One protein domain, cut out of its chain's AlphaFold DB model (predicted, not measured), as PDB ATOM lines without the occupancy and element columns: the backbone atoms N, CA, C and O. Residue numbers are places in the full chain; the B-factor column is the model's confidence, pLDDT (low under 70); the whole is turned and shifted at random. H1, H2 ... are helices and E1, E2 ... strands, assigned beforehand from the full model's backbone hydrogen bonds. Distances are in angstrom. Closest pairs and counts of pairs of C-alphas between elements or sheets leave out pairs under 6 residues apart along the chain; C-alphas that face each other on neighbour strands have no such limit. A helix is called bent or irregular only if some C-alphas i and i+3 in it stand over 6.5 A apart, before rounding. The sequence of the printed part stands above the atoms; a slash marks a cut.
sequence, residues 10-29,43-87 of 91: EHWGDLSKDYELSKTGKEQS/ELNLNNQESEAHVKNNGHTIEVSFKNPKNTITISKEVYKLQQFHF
ATOM      1  N   GLU A  10      62.982  -4.135 -81.483       96.81
ATOM      2  CA  GLU A  10      63.724  -3.434 -80.434       96.81
ATOM      3  C   GLU A  10      63.369  -1.939 -80.313       96.81
ATOM      4  O   GLU A  10      63.655  -1.313 -79.293       96.81
ATOM      5  N   HIS A  11      62.725  -1.368 -81.338       97.56
ATOM      6  CA  HIS A  11      62.361   0.048 -81.428       97.56
ATOM      7  C   HIS A  11      60.850   0.301 -81.474       97.56
ATOM      8  O   HIS A  11      60.426   1.454 -81.458       97.56
ATOM      9  N   TRP A  12      60.013  -0.740 -81.522       97.94
ATOM     10  CA  TRP A  12      58.569  -0.609 -81.749       97.94
ATOM     11  C   TRP A  12      57.856   0.340 -80.780       97.94
ATOM     12  O   TRP A  12      57.073   1.181 -81.223       97.94
ATOM     13  N   GLY A  13      58.167   0.262 -79.484       97.50
ATOM     14  CA  GLY A  13      57.548   1.128 -78.475       97.50
ATOM     15  C   GLY A  13      57.967   2.598 -78.542       97.50
ATOM     16  O   GLY A  13      57.306   3.436 -77.941       97.50
ATOM     17  N   ASP A  14      59.023   2.920 -79.294       97.50
ATOM     18  CA  ASP A  14      59.494   4.292 -79.500       97.50
ATOM     19  C   ASP A  14      58.922   4.925 -80.787       97.50
ATOM     20  O   ASP A  14      59.072   6.127 -81.004       97.50
ATOM     21  N   LEU A  15      58.236   4.148 -81.641       96.94
ATOM     22  CA  LEU A  15      57.691   4.637 -82.916       96.94
ATOM     23  C   LEU A  15      56.406   5.467 -82.755       96.94
ATOM     24  O   LEU A  15      56.122   6.326 -83.588       96.94
ATOM     25  N   SER A  16      55.605   5.192 -81.723       97.56
ATOM     26  CA  SER A  16      54.368   5.917 -81.408       97.56
ATOM     27  C   SER A  16      53.949   5.653 -79.963       97.56
ATOM     28  O   SER A  16      54.208   4.574 -79.433       97.56
ATOM     29  N   LYS A  17      53.214   6.595 -79.355       97.00
ATOM     30  CA  LYS A  17      52.590   6.403 -78.033       97.00
ATOM     31  C   LYS A  17      51.649   5.196 -78.003       97.00
ATOM     32  O   LYS A  17      51.604   4.489 -77.006       97.00
ATOM     33  N   ASP A  18      50.969   4.913 -79.112       97.75
ATOM     34  CA  ASP A  18      50.052   3.770 -79.213       97.75
ATOM     35  C   ASP A  18      50.774   2.412 -79.112       97.75
ATOM     36  O   ASP A  18      50.133   1.386 -78.900       97.75
ATOM     37  N   TYR A  19      52.104   2.387 -79.267       97.56
ATOM     38  CA  TYR A  19      52.915   1.164 -79.265       97.56
ATOM     39  C   TYR A  19      53.742   0.984 -77.990       97.56
ATOM     40  O   TYR A  19      54.482   0.004 -77.894       97.56
ATOM     41  N   GLU A  20      53.601   1.878 -77.005       97.62
ATOM     42  CA  GLU A  20      54.406   1.925 -75.775       97.62
ATOM     43  C   GLU A  20      54.483   0.572 -75.046       97.62
ATOM     44  O   GLU A  20      55.542   0.194 -74.538       97.62
ATOM     45  N   LEU A  21      53.395  -0.208 -75.063       97.81
ATOM     46  CA  LEU A  21      53.342  -1.537 -74.442       97.81
ATOM     47  C   LEU A  21      54.369  -2.522 -75.014       97.81
ATOM     48  O   LEU A  21      54.833  -3.382 -74.270       97.81
ATOM     49  N   SER A  22      54.803  -2.349 -76.267       97.12
ATOM     50  CA  SER A  22      55.866  -3.165 -76.879       97.12
ATOM     51  C   SER A  22      57.219  -2.989 -76.174       97.12
ATOM     52  O   SER A  22      58.128  -3.789 -76.362       97.12
ATOM     53  N   LYS A  23      57.368  -1.923 -75.373       96.88
ATOM     54  CA  LYS A  23      58.566  -1.605 -74.587       96.88
ATOM     55  C   LYS A  23      58.345  -1.771 -73.084       96.88
ATOM     56  O   LYS A  23      59.247  -2.215 -72.377       96.88
ATOM     57  N   THR A  24      57.179  -1.378 -72.577       97.75
ATOM     58  CA  THR A  24      56.915  -1.305 -71.128       97.75
ATOM     59  C   THR A  24      56.114  -2.488 -70.586       97.75
ATOM     60  O   THR A  24      56.163  -2.748 -69.378       97.75
ATOM     61  N   GLY A  25      55.414  -3.219 -71.460       97.56
ATOM     62  CA  GLY A  25      54.562  -4.347 -71.108       97.56
ATOM     63  C   GLY A  25      55.318  -5.454 -70.374       97.56
ATOM     64  O   GLY A  25      56.505  -5.688 -70.599       97.56
ATOM     65  N   LYS A  26      54.617  -6.138 -69.466       98.06
ATOM     66  CA  LYS A  26      55.166  -7.250 -68.664       98.06
ATOM     67  C   LYS A  26      54.624  -8.621 -69.061       98.06
ATOM     68  O   LYS A  26      55.184  -9.629 -68.657       98.06
ATOM     69  N   GLU A  27      53.599  -8.636 -69.904       97.69
ATOM     70  CA  GLU A  27      52.936  -9.830 -70.430       97.69
ATOM     71  C   GLU A  27      52.958  -9.752 -71.964       97.69
ATOM     72  O   GLU A  27      51.950  -9.497 -72.617       97.69
ATOM     73  N   GLN A  28      54.158  -9.823 -72.548       97.88
ATOM     74  CA  GLN A  28      54.361  -9.745 -73.999       97.88
ATOM     75  C   GLN A  28      54.452 -11.142 -74.622       97.88
ATOM     76  O   GLN A  28      54.754 -12.125 -73.953       97.88
ATOM     77  N   SER A  29      54.195 -11.213 -75.923       97.19
ATOM     78  CA  SER A  29      54.395 -12.400 -76.757       97.19
ATOM     79  C   SER A  29      55.315 -12.052 -77.936       97.19
ATOM     80  O   SER A  29      55.344 -10.885 -78.334       97.19
ATOM     81  N   GLU A  43      37.691 -28.159 -72.821       90.62
ATOM     82  CA  GLU A  43      37.644 -28.661 -74.191       90.62
ATOM     83  C   GLU A  43      37.591 -27.505 -75.204       90.62
ATOM     84  O   GLU A  43      36.761 -26.593 -75.106       90.62
ATOM     85  N   LEU A  44      38.473 -27.568 -76.202       93.62
ATOM     86  CA  LEU A  44      38.484 -26.650 -77.335       93.62
ATOM     87  C   LEU A  44      37.533 -27.169 -78.411       93.62
ATOM     88  O   LEU A  44      37.840 -28.108 -79.142       93.62
ATOM     89  N   ASN A  45      36.380 -26.522 -78.536       95.88
ATOM     90  CA  ASN A  45      35.362 -26.916 -79.498       95.88
ATOM     91  C   ASN A  45      35.545 -26.138 -80.804       95.88
ATOM     92  O   ASN A  45      35.200 -24.959 -80.901       95.88
ATOM     93  N   LEU A  46      36.113 -26.798 -81.811       96.00
ATOM     94  CA  LEU A  46      36.380 -26.224 -83.129       96.00
ATOM     95  C   LEU A  46      35.220 -26.512 -84.086       96.00
ATOM     96  O   LEU A  46      34.934 -27.663 -84.406       96.00
ATOM     97  N   ASN A  47      34.594 -25.459 -84.601       96.31
ATOM     98  CA  ASN A  47      33.631 -25.539 -85.690       96.31
ATOM     99  C   ASN A  47      34.249 -24.925 -86.947       96.31
ATOM    100  O   ASN A  47      34.195 -23.712 -87.149       96.31
ATOM    101  N   ASN A  48      34.834 -25.778 -87.784       92.75
ATOM    102  CA  ASN A  48      35.454 -25.380 -89.040       92.75
ATOM    103  C   ASN A  48      34.544 -25.770 -90.203       92.75
ATOM    104  O   ASN A  48      34.132 -26.920 -90.330       92.75
ATOM    105  N   GLN A  49      34.237 -24.798 -91.052       94.62
ATOM    106  CA  GLN A  49      33.366 -24.936 -92.206       94.62
ATOM    107  C   GLN A  49      34.160 -24.611 -93.466       94.62
ATOM    108  O   GLN A  49      34.928 -23.644 -93.494       94.62
ATOM    109  N   GLU A  50      33.934 -25.367 -94.538       94.62
ATOM    110  CA  GLU A  50      34.473 -25.000 -95.846       94.62
ATOM    111  C   GLU A  50      34.060 -23.563 -96.187       94.62
ATOM    112  O   GLU A  50      32.919 -23.143 -95.970       94.62
ATOM    113  N   SER A  51      35.037 -22.765 -96.606       94.62
ATOM    114  CA  SER A  51      34.889 -21.322 -96.732       94.62
ATOM    115  C   SER A  51      35.785 -20.795 -97.836       94.62
ATOM    116  O   SER A  51      36.938 -21.203 -97.957       94.62
ATOM    117  N   GLU A  52      35.275 -19.833 -98.598       96.06
ATOM    118  CA  GLU A  52      36.081 -19.098 -99.566       96.06
ATOM    119  C   GLU A  52      37.138 -18.249 -98.843       96.06
ATOM    120  O   GLU A  52      36.816 -17.406 -97.995       96.06
ATOM    121  N   ALA A  53      38.403 -18.482 -99.185       96.19
ATOM    122  CA  ALA A  53      39.548 -17.804 -98.599       96.19
ATOM    123  C   ALA A  53      39.951 -16.575 -99.423       96.19
ATOM    124  O   ALA A  53      40.030 -16.633-100.649       96.19
ATOM    125  N   HIS A  54      40.265 -15.474 -98.743       97.44
ATOM    126  CA  HIS A  54      40.898 -14.300 -99.346       97.44
ATOM    127  C   HIS A  54      42.338 -14.200 -98.840       97.44
ATOM    128  O   HIS A  54      42.566 -14.066 -97.636       97.44
ATOM    129  N   VAL A  55      43.303 -14.257 -99.760       98.25
ATOM    130  CA  VAL A  55      44.738 -14.267 -99.442       98.25
ATOM    131  C   VAL A  55      45.360 -12.912 -99.763       98.25
ATOM    132  O   VAL A  55      45.168 -12.379-100.858       98.25
ATOM    133  N   LYS A  56      46.130 -12.358 -98.823       98.38
ATOM    134  CA  LYS A  56      46.821 -11.074 -98.971       98.38
ATOM    135  C   LYS A  56      48.261 -11.168 -98.477       98.38
ATOM    136  O   LYS A  56      48.514 -11.635 -97.374       98.38
ATOM    137  N   ASN A  57      49.199 -10.639 -99.260       98.25
ATOM    138  CA  ASN A  57      50.512 -10.244 -98.751       98.25
ATOM    139  C   ASN A  57      50.423  -8.780 -98.296       98.25
ATOM    140  O   ASN A  57      50.127  -7.903 -99.107       98.25
ATOM    141  N   ASN A  58      50.617  -8.518 -97.003       96.94
ATOM    142  CA  ASN A  58      50.507  -7.170 -96.432       96.94
ATOM    143  C   ASN A  58      51.870  -6.494 -96.179       96.94
ATOM    144  O   ASN A  58      51.908  -5.439 -95.555       96.94
ATOM    145  N   GLY A  59      52.970  -7.087 -96.656       96.75
ATOM    146  CA  GLY A  59      54.339  -6.622 -96.412       96.75
ATOM    147  C   GLY A  59      54.954  -7.110 -95.094       96.75
ATOM    148  O   GLY A  59      56.159  -6.971 -94.910       96.75
ATOM    149  N   HIS A  60      54.157  -7.714 -94.207       96.50
ATOM    150  CA  HIS A  60      54.603  -8.287 -92.931       96.50
ATOM    151  C   HIS A  60      54.409  -9.806 -92.871       96.50
ATOM    152  O   HIS A  60      55.228 -10.505 -92.289       96.50
ATOM    153  N   THR A  61      53.342 -10.315 -93.487       98.19
ATOM    154  CA  THR A  61      52.987 -11.737 -93.522       98.19
ATOM    155  C   THR A  61      52.163 -12.062 -94.773       98.19
ATOM    156  O   THR A  61      51.658 -11.170 -95.465       98.19
ATOM    157  N   ILE A  62      51.979 -13.358 -95.035       98.44
ATOM    158  CA  ILE A  62      50.839 -13.864 -95.801       98.44
ATOM    159  C   ILE A  62      49.662 -14.043 -94.840       98.44
ATOM    160  O   ILE A  62      49.775 -14.761 -93.851       98.44
ATOM    161  N   GLU A  63      48.555 -13.363 -95.110       98.62
ATOM    162  CA  GLU A  63      47.314 -13.405 -94.333       98.62
ATOM    163  C   GLU A  63      46.221 -14.103 -95.147       98.62
ATOM    164  O   GLU A  63      46.050 -13.826 -96.338       98.62
ATOM    165  N   VAL A  64      45.475 -14.998 -94.502       98.12
ATOM    166  CA  VAL A  64      44.328 -15.709 -95.073       98.12
ATOM    167  C   VAL A  64      43.097 -15.381 -94.240       98.12
ATOM    168  O   VAL A  64      43.031 -15.725 -93.062       98.12
ATOM    169  N   SER A  65      42.119 -14.714 -94.848       97.38
ATOM    170  CA  SER A  65      40.885 -14.266 -94.189       97.38
ATOM    171  C   SER A  65      39.642 -14.936 -94.768       97.38
ATOM    172  O   SER A  65      39.630 -15.391 -95.916       97.38
ATOM    173  N   PHE A  66      38.577 -14.978 -93.965       95.00
ATOM    174  CA  PHE A  66      37.315 -15.635 -94.304       95.00
ATOM    175  C   PHE A  66      36.134 -14.719 -93.995       95.00
ATOM    176  O   PHE A  66      36.102 -14.056 -92.961       95.00
ATOM    177  N   LYS A  67      35.115 -14.718 -94.862       91.50
ATOM    178  CA  LYS A  67      33.848 -14.009 -94.599       91.50
ATOM    179  C   LYS A  67      32.804 -14.878 -93.897       91.50
ATOM    180  O   LYS A  67      31.799 -14.350 -93.432       91.50
ATOM    181  N   ASN A  68      33.006 -16.198 -93.844       93.38
ATOM    182  CA  ASN A  68      32.045 -17.131 -93.264       93.38
ATOM    183  C   ASN A  68      32.036 -17.007 -91.725       93.38
ATOM    184  O   ASN A  68      32.988 -17.450 -91.079       93.38
ATOM    185  N   PRO A  69      30.959 -16.473 -91.116       92.06
ATOM    186  CA  PRO A  69      30.909 -16.231 -89.675       92.06
ATOM    187  C   PRO A  69      30.716 -17.513 -88.854       92.06
ATOM    188  O   PRO A  69      30.677 -17.433 -87.627       92.06
ATOM    189  N   LYS A  70      30.536 -18.669 -89.511       96.00
ATOM    190  CA  LYS A  70      30.336 -19.970 -88.862       96.00
ATOM    191  C   LYS A  70      31.642 -20.653 -88.462       96.00
ATOM    192  O   LYS A  70      31.574 -21.617 -87.714       96.00
ATOM    193  N   ASN A  71      32.795 -20.172 -88.933       96.81
ATOM    194  CA  ASN A  71      34.082 -20.654 -88.438       96.81
ATOM    195  C   ASN A  71      34.320 -20.096 -87.039       96.81
ATOM    196  O   ASN A  71      34.536 -18.890 -86.875       96.81
ATOM    197  N   THR A  72      34.259 -20.959 -86.034       97.38
ATOM    198  CA  THR A  72      34.359 -20.545 -84.636       97.38
ATOM    199  C   THR A  72      35.181 -21.523 -83.819       97.38
ATOM    200  O   THR A  72      35.156 -22.725 -84.073       97.38
ATOM    201  N   ILE A  73      35.829 -21.010 -82.781       97.06
ATOM    202  CA  ILE A  73      36.313 -21.813 -81.659       97.06
ATOM    203  C   ILE A  73      35.514 -21.425 -80.414       97.06
ATOM    204  O   ILE A  73      35.302 -20.240 -80.151       97.06
ATOM    205  N   THR A  74      35.047 -22.413 -79.660       97.19
ATOM    206  CA  THR A  74      34.441 -22.203 -78.344       97.19
ATOM    207  C   THR A  74      35.424 -22.645 -77.273       97.19
ATOM    208  O   THR A  74      35.900 -23.780 -77.294       97.19
ATOM    209  N   ILE A  75      35.724 -21.733 -76.349       95.19
ATOM    210  CA  ILE A  75      36.602 -21.967 -75.199       95.19
ATOM    211  C   ILE A  75      35.755 -21.731 -73.953       95.19
ATOM    212  O   ILE A  75      35.244 -20.630 -73.732       95.19
ATOM    213  N   SER A  76      35.563 -22.777 -73.151       91.12
ATOM    214  CA  SER A  76      34.604 -22.774 -72.041       91.12
ATOM    215  C   SER A  76      33.177 -22.445 -72.517       91.12
ATOM    216  O   SER A  76      32.506 -23.305 -73.078       91.12
ATOM    217  N   LYS A  77      32.691 -21.214 -72.306       92.25
ATOM    218  CA  LYS A  77      31.352 -20.756 -72.733       92.25
ATOM    219  C   LYS A  77      31.408 -19.646 -73.782       92.25
ATOM    220  O   LYS A  77      30.365 -19.227 -74.277       92.25
ATOM    221  N   GLU A  78      32.610 -19.190 -74.122       96.38
ATOM    222  CA  GLU A  78      32.820 -18.046 -74.998       96.38
ATOM    223  C   GLU A  78      33.092 -18.506 -76.427       96.38
ATOM    224  O   GLU A  78      33.869 -19.434 -76.667       96.38
ATOM    225  N   VAL A  79      32.438 -17.848 -77.385       97.06
ATOM    226  CA  VAL A  79      32.536 -18.169 -78.813       97.06
ATOM    227  C   VAL A  79      33.363 -17.104 -79.522       97.06
ATOM    228  O   VAL A  79      32.973 -15.939 -79.592       97.06
ATOM    229  N   TYR A  80      34.467 -17.524 -80.129       96.69
ATOM    230  CA  TYR A  80      35.367 -16.672 -80.897       96.69
ATOM    231  C   TYR A  80      35.227 -16.988 -82.385       96.69
ATOM    232  O   TYR A  80      35.276 -18.147 -82.795       96.69
ATOM    233  N   LYS A  81      35.053 -15.954 -83.212       96.50
ATOM    234  CA  LYS A  81      34.925 -16.088 -84.672       96.50
ATOM    235  C   LYS A  81      36.291 -15.988 -85.337       96.50
ATOM    236  O   LYS A  81      37.006 -15.014 -85.100       96.50
ATOM    237  N   LEU A  82      36.606 -16.926 -86.227       96.81
ATOM    238  CA  LEU A  82      37.818 -16.861 -87.040       96.81
ATOM    239  C   LEU A  82      37.745 -15.656 -87.989       96.81
ATOM    240  O   LEU A  82      36.882 -15.604 -88.860       96.81
ATOM    241  N   GLN A  83      38.657 -14.697 -87.816       95.44
ATOM    242  CA  GLN A  83      38.804 -13.552 -88.726       95.44
ATOM    243  C   GLN A  83      39.829 -13.855 -89.827       95.44
ATOM    244  O   GLN A  83      39.556 -13.689 -91.015       95.44
ATOM    245  N   GLN A  84      41.011 -14.319 -89.412       97.44
ATOM    246  CA  GLN A  84      42.132 -14.670 -90.277       97.44
ATOM    247  C   GLN A  84      43.090 -15.628 -89.565       97.44
ATOM    248  O   GLN A  84      43.058 -15.731 -88.338       97.44
ATOM    249  N   PHE A  85      43.954 -16.285 -90.338       97.31
ATOM    250  CA  PHE A  85      45.238 -16.794 -89.858       97.31
ATOM    251  C   PHE A  85      46.374 -16.274 -90.745       97.31
ATOM    252  O   PHE A  85      46.156 -15.829 -91.876       97.31
ATOM    253  N   HIS A  86      47.600 -16.339 -90.239       98.56
ATOM    254  CA  HIS A  86      48.793 -15.880 -90.938       98.56
ATOM    255  C   HIS A  86      50.030 -16.651 -90.461       98.56
ATOM    256  O   HIS A  86      49.925 -17.512 -89.586       98.56
ATOM    257  N   PHE A  87      51.192 -16.371 -91.048       98.31
ATOM    258  CA  PHE A  87      52.399 -17.175 -90.865       98.31
ATOM    259  C   PHE A  87      53.596 -16.305 -90.477       98.31
ATOM    260  O   PHE A  87      53.781 -15.226 -91.028       98.31
TER     261      PHE A  87
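What this domain is: This is residues 10 to 29 and 43 to 87 of the 91 residues of the protein "Carbonate dehydratase" of Streptococcus thermophilus (UniProt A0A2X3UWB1). Two small three-stranded sheets, E2-E3-E6 and E1-E4-E5, make the two arms of an L, and the two short helices H1 and H2 form a separate small piece off the L's open side, with no contact to either sheet. Three stretches run through the corner of the L, the links E1 to E2, E3 to E4 and E5 to E6. The printed part has 65 residues, with two named helices followed by six named strands, and both sheets are antiparallel. The class is mixed, helices and strands. The whole is flat and only just extended, close to loose, with a radius of gyration of the C-alphas of 16.2 A and spans of 41 by 32 by 17 A.

Where its parts are: Look first at E2, residues 53 to 57, 13.3 A long, which begins at C-alpha 53 at (39.548, -17.804, -98.599). In the same sheet are E3, residues 62 to 66, 13.7 A, and E6, residues 84 to 86, 6.8 A, which ends at C-alpha 86 at (48.793, -15.880, -90.938). The other sheet holds E1, residues 44 to 47, 9.7 A, E4, residues 72 to 75, 9.8 A, and E5, residues 78 to 81, 10.1 A. Find H1, residues 10 to 14, 8.9 A, at C-alpha 10 at (63.724, -3.434, -80.434); it is irregular, with C-alphas 10 and 13 7.9 A apart. H2 is residues 21 to 24, 4.9 A.

How they stand to each other: Begin at the hairpin of E2 and E3, antiparallel at 154 degrees, where N 63 and O 56 are 2.8 A apart. Look next at E6, the other neighbour of the inner strand E3, antiparallel to it at 162 degrees, with N 64 and O 85 at 2.8 A. Trace back from E6 and you meet E5, which runs on into E6 across a break of 2 residues, at 72 degrees. E4 and E5 are a hairpin, antiparallel at 155 degrees, with N 80 and O 73 at 2.8 A. E1 is antiparallel to E4 at 163 degrees, with N 47 and O 72 at 2.8 A. H1 and H2 touch, their closest C-alphas being those of Gly 13 and Lys 23, 4.9 A apart, and neither is on either sheet. In H1, 0 of 1 O i to N i+4 pairs and 1 of 2 O i to N i+3 pairs are within hydrogen-bond range; H2 is too short for any O i to N i+4 pair.

The domain as a whole: The two C-alphas farthest apart, those of Asp 14 and Glu 50, are 41.8 A apart. Residues 30 to 42 are not printed, and C-alphas 29 and 43 stand 23.5 A apart across this cut. Of the links that are printed whole, H1 to H2 is short and the others are tight. The mean pLDDT of the printed part is 96.5, and no printed residue is under 70.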